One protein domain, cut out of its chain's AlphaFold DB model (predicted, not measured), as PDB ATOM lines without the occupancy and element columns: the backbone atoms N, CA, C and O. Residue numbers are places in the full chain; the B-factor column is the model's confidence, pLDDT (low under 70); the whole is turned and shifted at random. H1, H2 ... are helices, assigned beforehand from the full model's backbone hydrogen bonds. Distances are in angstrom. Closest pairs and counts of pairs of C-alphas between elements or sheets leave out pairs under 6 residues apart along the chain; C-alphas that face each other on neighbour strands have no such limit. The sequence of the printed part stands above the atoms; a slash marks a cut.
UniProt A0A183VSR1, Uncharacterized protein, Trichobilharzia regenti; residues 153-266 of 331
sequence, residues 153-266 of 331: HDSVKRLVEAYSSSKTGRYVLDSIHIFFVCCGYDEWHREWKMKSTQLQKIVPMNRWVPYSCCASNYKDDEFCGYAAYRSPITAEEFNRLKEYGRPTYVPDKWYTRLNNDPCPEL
ATOM      1  N   HIS A 153     263.851 240.473 254.555       90.50
ATOM      2  CA  HIS A 153     264.014 239.754 255.810       90.50
ATOM      3  C   HIS A 153     262.701 239.708 256.603       90.50
ATOM      4  O   HIS A 153     262.257 238.628 256.992       90.50
ATOM      5  N   ASP A 154     262.019 240.843 256.772       89.31
ATOM      6  CA  ASP A 154     260.726 240.901 257.459       89.31
ATOM      7  C   ASP A 154     259.625 240.127 256.720       89.31
ATOM      8  O   ASP A 154     258.798 239.465 257.354       89.31
ATOM      9  N   SER A 155     259.617 240.156 255.385       88.75
ATOM     10  CA  SER A 155     258.693 239.365 254.566       88.75
ATOM     11  C   SER A 155     258.908 237.861 254.749       88.75
ATOM     12  O   SER A 155     257.942 237.134 254.996       88.75
ATOM     13  N   VAL A 156     260.155 237.383 254.671       91.75
ATOM     14  CA  VAL A 156     260.485 235.965 254.897       91.75
ATOM     15  C   VAL A 156     260.166 235.575 256.338       91.75
ATOM     16  O   VAL A 156     259.533 234.546 256.567       91.75
ATOM     17  N   LYS A 157     260.494 236.419 257.319       92.25
ATOM     18  CA  LYS A 157     260.157 236.187 258.727       92.25
ATOM     19  C   LYS A 157     258.655 236.000 258.942       92.25
ATOM     20  O   LYS A 157     258.249 235.010 259.555       92.25
ATOM     21  N   ARG A 158     257.817 236.881 258.385       89.62
ATOM     22  CA  ARG A 158     256.348 236.760 258.456       89.62
ATOM     23  C   ARG A 158     255.833 235.506 257.756       89.62
ATOM     24  O   ARG A 158     254.905 234.869 258.253       89.62
ATOM     25  N   LEU A 159     256.431 235.118 256.630       90.56
ATOM     26  CA  LEU A 159     256.104 233.865 255.944       90.56
ATOM     27  C   LEU A 159     256.421 232.645 256.812       90.56
ATOM     28  O   LEU A 159     255.578 231.756 256.944       90.56
ATOM     29  N   VAL A 160     257.594 232.625 257.450       90.44
ATOM     30  CA  VAL A 160     257.979 231.565 258.389       90.44
ATOM     31  C   VAL A 160     257.012 231.552 259.576       90.44
ATOM     32  O   VAL A 160     256.583 230.482 260.006       90.44
ATOM     33  N   GLU A 161     256.641 232.705 260.139       87.88
ATOM     34  CA  GLU A 161     255.634 232.836 261.212       87.88
ATOM     35  C   GLU A 161     254.253 232.312 260.808       87.88
ATOM     36  O   GLU A 161     253.618 231.594 261.580       87.88
ATOM     37  N   ALA A 162     253.823 232.580 259.577       85.62
ATOM     38  CA  ALA A 162     252.541 232.135 259.044       85.62
ATOM     39  C   ALA A 162     252.547 230.693 258.501       85.62
ATOM     40  O   ALA A 162     251.516 230.212 258.025       85.62
ATOM     41  N   TYR A 163     253.675 229.982 258.551       86.94
ATOM     42  CA  TYR A 163     253.842 228.685 257.889       86.94
ATOM     43  C   TYR A 163     252.910 227.580 258.428       86.94
ATOM     44  O   TYR A 163     252.381 226.754 257.669       86.94
ATOM     45  N   SER A 164     252.680 227.546 259.747       81.50
ATOM     46  CA  SER A 164     251.775 226.567 260.368       81.50
ATOM     47  C   SER A 164     250.301 226.955 260.213       81.50
ATOM     48  O   SER A 164     249.462 226.074 260.034       81.50
ATOM     49  N   SER A 165     249.994 228.254 260.213       83.06
ATOM     50  CA  SER A 165     248.627 228.787 260.256       83.06
ATOM     51  C   SER A 165     248.015 229.093 258.882       83.06
ATOM     52  O   SER A 165     246.792 229.120 258.752       83.06
ATOM     53  N   SER A 166     248.827 229.297 257.841       83.31
ATOM     54  CA  SER A 166     248.373 229.691 256.504       83.31
ATOM     55  C   SER A 166     248.862 228.728 255.426       83.31
ATOM     56  O   SER A 166     250.052 228.668 255.116       83.31
ATOM     57  N   LYS A 167     247.927 228.035 254.758       85.12
ATOM     58  CA  LYS A 167     248.236 227.190 253.586       85.12
ATOM     59  C   LYS A 167     248.913 227.994 252.472       85.12
ATOM     60  O   LYS A 167     249.795 227.483 251.790       85.12
ATOM     61  N   THR A 168     248.514 229.254 252.289       83.06
ATOM     62  CA  THR A 168     249.122 230.135 251.286       83.06
ATOM     63  C   THR A 168     250.517 230.591 251.698       83.06
ATOM     64  O   THR A 168     251.404 230.578 250.855       83.06
ATOM     65  N   GLY A 169     250.723 230.948 252.971       81.69
ATOM     66  CA  GLY A 169     252.050 231.303 253.484       81.69
ATOM     67  C   GLY A 169     253.037 230.147 253.326       81.69
ATOM     68  O   GLY A 169     254.126 230.346 252.799       81.69
ATOM     69  N   ARG A 170     252.595 228.925 253.654       89.00
ATOM     70  CA  ARG A 170     253.340 227.685 253.408       89.00
ATOM     71  C   ARG A 170     253.729 227.514 251.944       89.00
ATOM     72  O   ARG A 170     254.906 227.405 251.648       89.00
ATOM     73  N   TYR A 171     252.754 227.554 251.035       88.88
ATOM     74  CA  TYR A 171     253.005 227.373 249.602       88.88
ATOM     75  C   TYR A 171     253.990 228.403 249.030       88.88
ATOM     76  O   TYR A 171     254.877 228.055 248.253       88.88
ATOM     77  N   VAL A 172     253.840 229.676 249.415       88.62
ATOM     78  CA  VAL A 172     254.735 230.749 248.964       88.62
ATOM     79  C   VAL A 172     256.145 230.533 249.504       88.62
ATOM     80  O   VAL A 172     257.098 230.620 248.737       88.62
ATOM     81  N   LEU A 173     256.282 230.211 250.791       92.19
ATOM     82  CA  LEU A 173     257.591 229.984 251.390       92.19
ATOM     83  C   LEU A 173     258.278 228.731 250.829       92.19
ATOM     84  O   LEU A 173     259.460 228.786 250.519       92.19
ATOM     85  N   ASP A 174     257.540 227.641 250.613       91.69
ATOM     86  CA  ASP A 174     258.075 226.435 249.972       91.69
ATOM     87  C   ASP A 174     258.579 226.730 248.557       91.69
ATOM     88  O   ASP A 174     259.634 226.245 248.154       91.69
ATOM     89  N   SER A 175     257.854 227.571 247.814       91.88
ATOM     90  CA  SER A 175     258.281 228.014 246.484       91.88
ATOM     91  C   SER A 175     259.567 228.841 246.553       91.88
ATOM     92  O   SER A 175     260.440 228.665 245.710       91.88
ATOM     93  N   ILE A 176     259.704 229.706 247.564       92.69
ATOM     94  CA  ILE A 176     260.924 230.488 247.811       92.69
ATOM     95  C   ILE A 176     262.102 229.558 248.124       92.69
ATOM     96  O   ILE A 176     263.130 229.668 247.462       92.69
ATOM     97  N   HIS A 177     261.941 228.617 249.059       93.81
ATOM     98  CA  HIS A 177     262.992 227.662 249.426       93.81
ATOM     99  C   HIS A 177     263.500 226.871 248.215       93.81
ATOM    100  O   HIS A 177     264.704 226.718 248.025       93.81
ATOM    101  N   ILE A 178     262.579 226.405 247.364       91.25
ATOM    102  CA  ILE A 178     262.914 225.617 246.174       91.25
ATOM    103  C   ILE A 178     263.572 226.482 245.095       91.25
ATOM    104  O   ILE A 178     264.539 226.043 244.480       91.25
ATOM    105  N   PHE A 179     263.045 227.683 244.839       92.44
ATOM    106  CA  PHE A 179     263.529 228.547 243.761       92.44
ATOM    107  C   PHE A 179     264.905 229.141 244.068       92.44
ATOM    108  O   PHE A 179     265.771 229.146 243.198       92.44
ATOM    109  N   PHE A 180     265.103 229.627 245.294       92.06
ATOM    110  CA  PHE A 180     266.358 230.253 245.710       92.06
ATOM    111  C   PHE A 180     267.357 229.260 246.304       92.06
ATOM    112  O   PHE A 180     268.486 229.654 246.552       92.06
ATOM    113  N   VAL A 181     266.972 227.993 246.504       93.00
ATOM    114  CA  VAL A 181     267.823 226.972 247.139       93.00
ATOM    115  C   VAL A 181     268.294 227.470 248.511       93.00
ATOM    116  O   VAL A 181     269.478 227.566 248.799       93.00
ATOM    117  N   CYS A 182     267.330 227.831 249.353       93.25
ATOM    118  CA  CYS A 182     267.547 228.480 250.646       93.25
ATOM    119  C   CYS A 182     266.622 227.881 251.710       93.25
ATOM    120  O   CYS A 182     265.669 227.166 251.375       93.25
ATOM    121  N   CYS A 183     266.849 228.195 252.985       91.19
ATOM    122  CA  CYS A 183     265.923 227.809 254.044       91.19
ATOM    123  C   CYS A 183     265.792 228.887 255.114       91.19
ATOM    124  O   CYS A 183     266.763 229.271 255.755       91.19
ATOM    125  N   GLY A 184     264.555 229.341 255.336       91.00
ATOM    126  CA  GLY A 184     264.251 230.264 256.422       91.00
ATOM    127  C   GLY A 184     264.920 231.636 256.286       91.00
ATOM    128  O   GLY A 184     265.205 232.109 255.184       91.00
ATOM    129  N   TYR A 185     265.093 232.308 257.420       91.56
ATOM    130  CA  TYR A 185     265.744 233.621 257.504       91.56
ATOM    131  C   TYR A 185     266.985 233.634 258.408       91.56
ATOM    132  O   TYR A 185     267.661 234.658 258.455       91.56
ATOM    133  N   ASP A 186     267.283 232.541 259.117       86.69
ATOM    134  CA  ASP A 186     268.502 232.358 259.916       86.69
ATOM    135  C   ASP A 186     269.208 231.068 259.472       86.69
ATOM    136  O   ASP A 186     268.581 230.018 259.360       86.69
ATOM    137  N   GLU A 187     270.526 231.128 259.286       83.12
ATOM    138  CA  GLU A 187     271.380 230.003 258.861       83.12
ATOM    139  C   GLU A 187     271.262 228.777 259.791       83.12
ATOM    140  O   GLU A 187     271.437 227.622 259.392       83.12
ATOM    141  N   TRP A 188     270.960 229.026 261.068       79.81
ATOM    142  CA  TRP A 188     270.858 227.998 262.105       79.81
ATOM    143  C   TRP A 188     269.449 227.426 262.272       79.81
ATOM    144  O   TRP A 188     269.227 226.583 263.150       79.81
ATOM    145  N   HIS A 189     268.484 227.879 261.466       84.31
ATOM    146  CA  HIS A 189     267.109 227.372 261.434       84.31
ATOM    147  C   HIS A 189     266.390 227.418 262.797       84.31
ATOM    148  O   HIS A 189     265.489 226.619 263.081       84.31
ATOM    149  N   ARG A 190     266.792 228.330 263.695       79.88
ATOM    150  CA  ARG A 190     266.248 228.448 265.065       79.88
ATOM    151  C   ARG A 190     264.784 228.874 265.077       79.88
ATOM    152  O   ARG A 190     264.042 228.524 265.996       79.88
ATOM    153  N   GLU A 191     264.354 229.582 264.044       83.00
ATOM    154  CA  GLU A 191     262.995 230.057 263.813       83.00
ATOM    155  C   GLU A 191     261.961 228.937 263.655       83.00
ATOM    156  O   GLU A 191     260.751 229.174 263.790       83.00
ATOM    157  N   TRP A 192     262.426 227.714 263.406       79.94
ATOM    158  CA  TRP A 192     261.590 226.532 263.264       79.94
ATOM    159  C   TRP A 192     261.428 225.738 264.567       79.94
ATOM    160  O   TRP A 192     260.426 225.037 264.737       79.94
ATOM    161  N   LYS A 193     262.332 225.921 265.540       67.25
ATOM    162  CA  LYS A 193     262.368 225.172 266.812       67.25
ATOM    163  C   LYS A 193     261.083 225.297 267.640       67.25
ATOM    164  O   LYS A 193     260.658 224.334 268.266       67.25
ATOM    165  N   MET A 194     260.450 226.472 267.646       57.25
ATOM    166  CA  MET A 194     259.180 226.700 268.359       57.25
ATOM    167  C   MET A 194     257.937 226.297 267.553       57.25
ATOM    168  O   MET A 194     256.842 226.248 268.105       57.25
ATOM    169  N   LYS A 195     258.079 226.033 266.249       57.09
ATOM    170  CA  LYS A 195     256.960 225.663 265.368       57.09
ATOM    171  C   LYS A 195     256.849 224.160 265.173       57.09
ATOM    172  O   LYS A 195     255.748 223.671 264.920       57.09
ATOM    173  N   SER A 196     257.947 223.423 265.348       51.53
ATOM    174  CA  SER A 196     257.943 221.959 265.298       51.53
ATOM    175  C   SER A 196     257.012 221.350 266.354       51.53
ATOM    176  O   SER A 196     256.378 220.336 266.078       51.53
ATOM    177  N   THR A 197     256.823 222.006 267.506       48.84
ATOM    178  CA  THR A 197     255.881 221.590 268.562       48.84
ATOM    179  C   THR A 197     254.413 221.591 268.129       48.84
ATOM    180  O   THR A 197     253.613 220.855 268.692       48.84
ATOM    181  N   GLN A 198     254.030 222.351 267.098       47.47
ATOM    182  CA  GLN A 198     252.671 222.295 266.533       47.47
ATOM    183  C   GLN A 198     252.523 221.237 265.426       47.47
ATOM    184  O   GLN A 198     251.412 220.781 265.160       47.47
ATOM    185  N   LEU A 199     253.626 220.804 264.805       46.28
ATOM    186  CA  LEU A 199     253.660 219.702 263.829       46.28
ATOM    187  C   LEU A 199     253.645 218.305 264.491       46.28
ATOM    188  O   LEU A 199     253.589 217.294 263.796       46.28
ATOM    189  N   GLN A 200     253.658 218.243 265.826       47.50
ATOM    190  CA  GLN A 200     253.946 217.060 266.651       47.50
ATOM    191  C   GLN A 200     252.903 215.936 266.694       47.50
ATOM    192  O   GLN A 200     253.082 214.986 267.450       47.50
ATOM    193  N   LYS A 201     251.814 215.970 265.924       44.66
ATOM    194  CA  LYS A 201     250.751 214.970 266.133       44.66
ATOM    195  C   LYS A 201     250.990 213.586 265.516       44.66
ATOM    196  O   LYS A 201     250.132 212.737 265.727       44.66
ATOM    197  N   ILE A 202     252.069 213.333 264.759       42.72
ATOM    198  CA  ILE A 202     252.112 212.115 263.916       42.72
ATOM    199  C   ILE A 202     253.413 211.273 263.970       42.72
ATOM    200  O   ILE A 202     253.327 210.089 263.671       42.72
ATOM    201  N   VAL A 203     254.599 211.757 264.388       41.00
ATOM    202  CA  VAL A 203     255.840 210.927 264.335       41.00
ATOM    203  C   VAL A 203     256.831 211.262 265.472       41.00
ATOM    204  O   VAL A 203     257.001 212.445 265.768       41.00
ATOM    205  N   PRO A 204     257.537 210.277 266.084       44.12
ATOM    206  CA  PRO A 204     258.524 210.494 267.160       44.12
ATOM    207  C   PRO A 204     259.821 211.210 266.730       44.12
ATOM    208  O   PRO A 204     260.667 211.504 267.572       44.12
ATOM    209  N   MET A 205     259.993 211.519 265.441       51.81
ATOM    210  CA  MET A 205     261.075 212.370 264.944       51.81
ATOM    211  C   MET A 205     260.561 213.802 264.764       51.81
ATOM    212  O   MET A 205     259.671 214.066 263.955       51.81
ATOM    213  N   ASN A 206     261.134 214.746 265.511       56.59
ATOM    214  CA  ASN A 206     260.795 216.160 265.387       56.59
ATOM    215  C   ASN A 206     261.361 216.708 264.069       56.59
ATOM    216  O   ASN A 206     262.572 216.879 263.923       56.59
ATOM    217  N   ARG A 207     260.481 217.003 263.108       67.19
ATOM    218  CA  ARG A 207     260.858 217.728 261.890       67.19
ATOM    219  C   ARG A 207     261.335 219.131 262.283       67.19
ATOM    220  O   ARG A 207     260.552 219.916 262.816       67.19
ATOM    221  N   TRP A 208     262.618 219.403 262.062       75.31
ATOM    222  CA  TRP A 208     263.288 220.653 262.418       75.31
ATOM    223  C   TRP A 208     263.044 221.738 261.380       75.31
ATOM    224  O   TRP A 208     262.786 222.863 261.768       75.31
ATOM    225  N   VAL A 209     263.033 221.400 260.086       83.94
ATOM    226  CA  VAL A 209     262.711 222.336 258.993       83.94
ATOM    227  C   VAL A 209     261.712 221.734 257.998       83.94
ATOM    228  O   VAL A 209     261.551 220.512 257.934       83.94
ATOM    229  N   PRO A 210     261.017 222.561 257.199       86.12
ATOM    230  CA  PRO A 210     260.241 222.096 256.056       86.12
ATOM    231  C   PRO A 210     261.040 221.213 255.096       86.12
ATOM    232  O   PRO A 210     262.224 221.431 254.866       86.12
ATOM    233  N   TYR A 211     260.355 220.273 254.446       84.88
ATOM    234  CA  TYR A 211     260.961 219.441 253.403       84.88
ATOM    235  C   TYR A 211     261.423 220.264 252.186       84.88
ATOM    236  O   TYR A 211     262.376 219.902 251.509       84.88
ATOM    237  N   SER A 212     260.798 221.417 251.933       88.75
ATOM    238  CA  SER A 212     261.220 222.354 250.885       88.75
ATOM    239  C   SER A 212     262.641 222.905 251.083       88.75
ATOM    240  O   SER A 212     263.240 223.351 250.112       88.75
ATOM    241  N   CYS A 213     263.197 222.822 252.298       89.81
ATOM    242  CA  CYS A 213     264.577 223.200 252.611       89.81
ATOM    243  C   CYS A 213     265.620 222.125 252.266       89.81
ATOM    244  O   CYS A 213     266.819 222.361 252.418       89.81
ATOM    245  N   CYS A 214     265.190 220.932 251.856       88.69
ATOM    246  CA  CYS A 214     266.094 219.841 251.523       88.69
ATOM    247  C   CYS A 214     266.926 220.158 250.284       88.69
ATOM    248  O   CYS A 214     266.400 220.573 249.244       88.69
ATOM    249  N   ALA A 215     268.232 219.919 250.384       86.50
ATOM    250  CA  ALA A 215     269.126 220.050 249.248       86.50
ATOM    251  C   ALA A 215     268.748 219.036 248.160       86.50
ATOM    252  O   ALA A 215     268.248 217.947 248.444       86.50
ATOM    253  N   SER A 216     268.984 219.393 246.894       83.31
ATOM    254  CA  SER A 216     268.463 218.626 245.752       83.31
ATOM    255  C   SER A 216     268.876 217.152 245.764       83.31
ATOM    256  O   SER A 216     268.081 216.298 245.388       83.31
ATOM    257  N   ASN A 217     270.083 216.853 246.249       83.75
ATOM    258  CA  ASN A 217     270.629 215.494 246.313       83.75
ATOM    259  C   ASN A 217     270.011 214.635 247.430       83.75
ATOM    260  O   ASN A 217     270.255 213.435 247.481       83.75
ATOM    261  N   TYR A 218     269.227 215.242 248.326       81.81
ATOM    262  CA  TYR A 218     268.608 214.597 249.485       81.81
ATOM    263  C   TYR A 218     267.084 214.749 249.492       81.81
ATOM    264  O   TYR A 218     266.449 214.547 250.523       81.81
ATOM    265  N   LYS A 219     266.476 215.104 248.353       75.62
ATOM    266  CA  LYS A 219     265.014 215.187 248.239       75.62
ATOM    267  C   LYS A 219     264.362 213.825 248.480       75.62
ATOM    268  O   LYS A 219     263.373 213.757 249.194       75.62
ATOM    269  N   ASP A 220     264.931 212.734 247.991       76.81
ATOM    270  CA  ASP A 220     264.333 211.406 248.196       76.81
ATOM    271  C   ASP A 220     264.676 210.788 249.569       76.81
ATOM    272  O   ASP A 220     264.253 209.677 249.875       76.81
ATOM    273  N   ASP A 221     265.431 211.498 250.419       76.62
ATOM    274  CA  ASP A 221     265.770 211.044 251.768       76.62
ATOM    275  C   ASP A 221     264.616 211.343 252.740       76.62
ATOM    276  O   ASP A 221     264.343 212.499 253.081       76.62
ATOM    277  N   GLU A 222     263.963 210.287 253.232       70.38
ATOM    278  CA  GLU A 222     262.853 210.368 254.192       70.38
ATOM    279  C   GLU A 222     263.233 211.075 255.506       70.38
ATOM    280  O   GLU A 222     262.362 211.604 256.202       70.38
ATOM    281  N   PHE A 223     264.527 211.132 255.834       71.00
ATOM    282  CA  PHE A 223     265.047 211.772 257.042       71.00
ATOM    283  C   PHE A 223     265.510 213.213 256.814       71.00
ATOM    284  O   PHE A 223     265.966 213.871 257.756       71.00
ATOM    285  N   CYS A 224     265.397 213.748 255.596       75.44
ATOM    286  CA  CYS A 224     265.747 215.137 255.352       75.44
ATOM    287  C   CYS A 224     264.799 216.104 256.092       75.44
ATOM    288  O   CYS A 224     263.575 215.956 256.094       75.44
ATOM    289  N   GLY A 225     265.381 217.099 256.769       71.56
ATOM    290  CA  GLY A 225     264.648 218.074 257.582       71.56
ATOM    291  C   GLY A 225     264.293 217.604 258.993       71.56
ATOM    292  O   GLY A 225     263.705 218.373 259.756       71.56
ATOM    293  N   TYR A 226     264.672 216.386 259.383       72.31
ATOM    294  CA  TYR A 226     264.578 215.914 260.762       72.31
ATOM    295  C   TYR A 226     265.899 216.163 261.485       72.31
ATOM    296  O   TYR A 226     266.953 215.717 261.034       72.31
ATOM    297  N   ALA A 227     265.851 216.863 262.621       64.31
ATOM    298  CA  ALA A 227     267.008 216.940 263.503       64.31
ATOM    299  C   ALA A 227     266.946 215.766 264.480       64.31
ATOM    300  O   ALA A 227     265.977 215.620 265.233       64.31
ATOM    301  N   ALA A 228     267.995 214.946 264.501       55.31
ATOM    302  CA  ALA A 228     268.247 214.112 265.658       55.31
ATOM    303  C   ALA A 228     268.664 215.054 266.793       55.31
ATOM    304  O   ALA A 228     269.615 215.825 266.661       55.31
ATOM    305  N   TYR A 229     267.936 215.046 267.910       49.72
ATOM    306  CA  TYR A 229     268.432 215.706 269.113       49.72
ATOM    307  C   TYR A 229     269.708 214.971 269.531       49.72
ATOM    308  O   TYR A 229     269.640 213.884 270.101       49.72
ATOM    309  N   ARG A 230     270.877 215.544 269.231       47.06
ATOM    310  CA  ARG A 230     272.118 215.117 269.875       47.06
ATOM    311  C   ARG A 230     271.958 215.371 271.372       47.06
ATOM    312  O   ARG A 230     271.593 216.480 271.772       47.06
ATOM    313  N   SER A 231     272.228 214.357 272.189       47.12
ATOM    314  CA  SER A 231     272.419 214.539 273.627       47.12
ATOM    315  C   SER A 231     273.432 215.674 273.851       47.12
ATOM    316  O   SER A 231     274.379 215.783 273.064       47.12
ATOM    317  N   PRO A 232     273.242 216.549 274.856       54.75
ATOM    318  CA  PRO A 232     274.197 217.614 275.143       54.75
ATOM    319  C   PRO A 232     275.607 217.026 275.270       54.75
ATOM    320  O   PRO A 232     275.806 216.026 275.958       54.75
ATOM    321  N   ILE A 233     276.558 217.641 274.565       60.53
ATOM    322  CA  ILE A 233     277.958 217.213 274.539       60.53
ATOM    323  C   ILE A 233     278.482 217.290 275.974       60.53
ATOM    324  O   ILE A 233     278.329 218.319 276.639       60.53
ATOM    325  N   THR A 234     279.069 216.208 276.476       67.44
ATOM    326  CA  THR A 234     279.650 216.213 277.825       67.44
ATOM    327  C   THR A 234     280.888 217.117 277.862       67.44
ATOM    328  O   THR A 234     281.563 217.308 276.849       67.44
ATOM    329  N   ALA A 235     281.220 217.680 279.030       70.12
ATOM    330  CA  ALA A 235     282.409 218.531 279.185       70.12
ATOM    331  C   ALA A 235     283.707 217.818 278.750       70.12
ATOM    332  O   ALA A 235     284.644 218.443 278.255       70.12
ATOM    333  N   GLU A 236     283.737 216.494 278.887       70.56
ATOM    334  CA  GLU A 236     284.858 215.648 278.496       70.56
ATOM    335  C   GLU A 236     284.992 215.513 276.972       70.56
ATOM    336  O   GLU A 236     286.086 215.614 276.418       70.56
ATOM    337  N   GLU A 237     283.869 215.369 276.272       66.12
ATOM    338  CA  GLU A 237     283.820 215.293 274.813       66.12
ATOM    339  C   GLU A 237     284.157 216.650 274.166       66.12
ATOM    340  O   GLU A 237     284.881 216.702 273.170       66.12
ATOM    341  N   PHE A 238     283.753 217.760 274.796       68.81
ATOM    342  CA  PHE A 238     284.162 219.111 274.401       68.81
ATOM    343  C   PHE A 238     285.681 219.324 274.518       68.81
ATOM    344  O   PHE A 238     286.309 219.851 273.595       68.81
ATOM    345  N   ASN A 239     286.287 218.878 275.622       70.31
ATOM    346  CA  ASN A 239     287.732 218.989 275.828       70.31
ATOM    347  C   ASN A 239     288.523 218.141 274.823       70.31
ATOM    348  O   ASN A 239     289.491 218.644 274.255       70.31
ATOM    349  N   ARG A 240     288.071 216.915 274.512       66.81
ATOM    350  CA  ARG A 240     288.694 216.082 273.466       66.81
ATOM    351  C   ARG A 240     288.625 216.750 272.092       66.81
ATOM    352  O   ARG A 240     289.620 216.786 271.379       66.81
ATOM    353  N   LEU A 241     287.483 217.324 271.709       64.25
ATOM    354  CA  LEU A 241     287.343 218.011 270.415       64.25
ATOM    355  C   LEU A 241     288.304 219.201 270.278       64.25
ATOM    356  O   LEU A 241     288.910 219.381 269.220       64.25
ATOM    357  N   LYS A 242     288.485 219.958 271.366       64.38
ATOM    358  CA  LYS A 242     289.431 221.078 271.448       64.38
ATOM    359  C   LYS A 242     290.890 220.620 271.326       64.38
ATOM    360  O   LYS A 242     291.673 221.287 270.657       64.38
ATOM    361  N   GLU A 243     291.240 219.489 271.935       73.50
ATOM    362  CA  GLU A 243     292.594 218.917 271.931       73.50
ATOM    363  C   GLU A 243     293.024 218.411 270.542       73.50
ATOM    364  O   GLU A 243     294.162 218.617 270.132       73.50
ATOM    365  N   TYR A 244     292.096 217.849 269.759       67.19
ATOM    366  CA  TYR A 244     292.361 217.393 268.385       67.19
ATOM    367  C   TYR A 244     292.213 218.486 267.312       67.19
ATOM    368  O   TYR A 244     292.235 218.171 266.120       67.19
ATOM    369  N   GLY A 245     292.008 219.753 267.699       50.53
ATOM    370  CA  GLY A 245     291.817 220.868 266.763       50.53
ATOM    371  C   GLY A 245     290.609 220.699 265.832       50.53
ATOM    372  O   GLY A 245     290.563 221.299 264.759       50.53
ATOM    373  N   ARG A 246     289.638 219.856 266.207       44.31
ATOM    374  CA  ARG A 246     288.429 219.624 265.411       44.31
ATOM    375  C   ARG A 246     287.388 220.684 265.765       44.31
ATOM    376  O   ARG A 246     287.284 221.051 266.937       44.31
ATOM    377  N   PRO A 247     286.591 221.171 264.794       44.28
ATOM    378  CA  PRO A 247     285.506 222.089 265.106       44.28
ATOM    379  C   PRO A 247     284.602 221.442 266.161       44.28
ATOM    380  O   PRO A 247     284.115 220.326 265.983       44.28
ATOM    381  N   THR A 248     284.386 222.146 267.275       43.72
ATOM    382  CA  THR A 248     283.559 221.696 268.414       43.72
ATOM    383  C   THR A 248     282.095 221.470 268.035       43.72
ATOM    384  O   THR A 248     281.322 220.919 268.813       43.72
ATOM    385  N   TYR A 249     281.719 221.877 266.824       50.59
ATOM    386  CA  TYR A 249     280.433 221.641 266.206       50.59
ATOM    387  C   TYR A 249     280.668 221.078 264.801       50.59
ATOM    388  O   TYR A 249     280.840 221.822 263.841       50.59
ATOM    389  N   VAL A 250     280.713 219.751 264.674       43.31
ATOM    390  CA  VAL A 250     280.465 219.116 263.374       43.31
ATOM    391  C   VAL A 250     278.953 219.171 263.189       43.31
ATOM    392  O   VAL A 250     278.263 218.561 264.022       43.31
ATOM    393  N   PRO A 251     278.431 219.893 262.177       52.59
ATOM    394  CA  PRO A 251     277.011 219.881 261.899       52.59
ATOM    395  C   PRO A 251     276.597 218.424 261.742       52.59
ATOM    396  O   PRO A 251     277.210 217.665 260.989       52.59
ATOM    397  N   ASP A 252     275.644 217.998 262.559       60.47
ATOM    398  CA  ASP A 252     275.173 216.621 262.546       60.47
ATOM    399  C   ASP A 252     274.668 216.283 261.124       60.47
ATOM    400  O   ASP A 252     274.328 217.195 260.368       60.47
ATOM    401  N   LYS A 253     274.682 215.004 260.707       65.75
ATOM    402  CA  LYS A 253     274.468 214.584 259.295       65.75
ATOM    403  C   LYS A 253     273.203 215.181 258.658       65.75
ATOM    404  O   LYS A 253     273.078 215.185 257.438       65.75
ATOM    405  N   TRP A 254     272.265 215.649 259.478       73.06
ATOM    406  CA  TRP A 254     271.081 216.392 259.067       73.06
ATOM    407  C   TRP A 254     271.399 217.751 258.412       73.06
ATOM    408  O   TRP A 254     270.793 218.074 257.398       73.06
ATOM    409  N   TYR A 255     272.353 218.531 258.932       76.94
ATOM    410  CA  TYR A 255     272.621 219.906 258.487       76.94
ATOM    411  C   TYR A 255     273.234 219.943 257.085       76.94
ATOM    412  O   TYR A 255     272.888 220.788 256.267       76.94
ATOM    413  N   THR A 256     274.078 218.963 256.748       80.56
ATOM    414  CA  THR A 256     274.653 218.821 255.398       80.56
ATOM    415  C   THR A 256     273.622 218.438 254.331       80.56
ATOM    416  O   THR A 256     273.937 218.462 253.147       80.56
ATOM    417  N   ARG A 257     272.405 218.043 254.730       84.94
ATOM    418  CA  ARG A 257     271.314 217.665 253.815       84.94
ATOM    419  C   ARG A 257     270.379 218.833 253.489       84.94
ATOM    420  O   ARG A 257     269.438 218.654 252.717       84.94
ATOM    421  N   LEU A 258     270.611 220.002 254.080       87.38
ATOM    422  CA  LEU A 258     269.774 221.189 253.937       87.38
ATOM    423  C   LEU A 258     270.465 222.280 253.126       87.38
ATOM    424  O   LEU A 258     271.690 222.380 253.105       87.38
ATOM    425  N   ASN A 259     269.650 223.132 252.509       89.75
ATOM    426  CA  ASN A 259     270.102 224.410 251.979       89.75
ATOM    427  C   ASN A 259     270.175 225.403 253.141       89.75
ATOM    428  O   ASN A 259     269.143 225.901 253.587       89.75
ATOM    429  N   ASN A 260     271.370 225.630 253.680       87.62
ATOM    430  CA  ASN A 260     271.530 226.408 254.913       87.62
ATOM    431  C   ASN A 260     271.566 227.919 254.700       87.62
ATOM    432  O   ASN A 260     271.455 228.665 255.669       87.62
ATOM    433  N   ASP A 261     271.676 228.361 253.451       91.12
ATOM    434  CA  ASP A 261     271.740 229.779 253.142       91.12
ATOM    435  C   ASP A 261     270.412 230.479 253.491       91.12
ATOM    436  O   ASP A 261     269.324 229.974 253.157       91.12
ATOM    437  N   PRO A 262     270.469 231.650 254.149       92.75
ATOM    438  CA  PRO A 262     269.283 232.407 254.508       92.75
ATOM    439  C   PRO A 262     268.628 232.989 253.250       92.75
ATOM    440  O   PRO A 262     269.251 233.672 252.435       92.75
ATOM    441  N   CYS A 263     267.319 232.776 253.102       93.06
ATOM    442  CA  CYS A 263     266.587 233.244 251.925       93.06
ATOM    443  C   CYS A 263     266.657 234.761 251.683       93.06
ATOM    444  O   CYS A 263     266.721 235.153 250.518       93.06
ATOM    445  N   PRO A 264     266.633 235.641 252.707       92.12
ATOM    446  CA  PRO A 264     266.675 237.079 252.471       92.12
ATOM    447  C   PRO A 264     267.914 237.556 251.712       92.12
ATOM    448  O   PRO A 264     267.787 238.452 250.882       92.12
ATOM    449  N   GLU A 265     269.077 236.952 251.967       89.88
ATOM    450  CA  GLU A 265     270.334 237.312 251.303       89.88
ATOM    451  C   GLU A 265     270.282 236.922 249.823       89.88
ATOM    452  O   GLU A 265     270.440 237.774 248.952       89.88
ATOM    453  N   LEU A 266     269.899 235.677 249.531       89.88
ATOM    454  CA  LEU A 266     269.801 235.168 248.161       89.88
ATOM    455  C   LEU A 266     268.723 235.880 247.330       89.88
ATOM    456  O   LEU A 266     268.920 236.152 246.146       89.88
TER     457      LEU A 266
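This is residues 153 to 266 of the 331 residues of an uncharacterized protein of Trichobilharzia regenti (UniProt A0A183VSR1). There is little regular structure: H2, H1 and H4 cluster at one side of a body of loops, and a long arm of chain bears H3 at its tip. The 114 printed residues include four named helices, H1 to H4, and no named strand; the class is all helix, with only 36 residues in named elements. The whole is compact, radius of gyration of the C-alphas 15.5 A, spanning 49 by 33 by 28 A.

H2, residues 167 to 180, touches H1, residues 153 to 161, with residues 169 to 173 alone, at a steep tilt of 50 degrees, opposite ways; the closest C-alphas, of Leu 159 and Gly 169, are 5.4 A apart. H2 touches H4, residues 263 to 266, with residues 176 to 180 alone; the closest C-alphas, of Phe 180 and Leu 266, are 6.5 A apart. H3, residues 235 to 243, touches no helix. Every O i to N i+4 pair in H1, H2 and H3 is within hydrogen-bond range; H4 is too short for one.

H2 measures 20.0 A from first to last C-alpha, H3 12.5 A, H1 12.1 A, H4 5.3 A. C-alpha 153 is at (264.014, 239.754, 255.810), C-alpha 266 at (269.801, 235.168, 248.161).

The printed part has no cut. The links H2 to H3 and H3 to H4 are long. Low confidence includes residues 193 to 207 and 244 to 253.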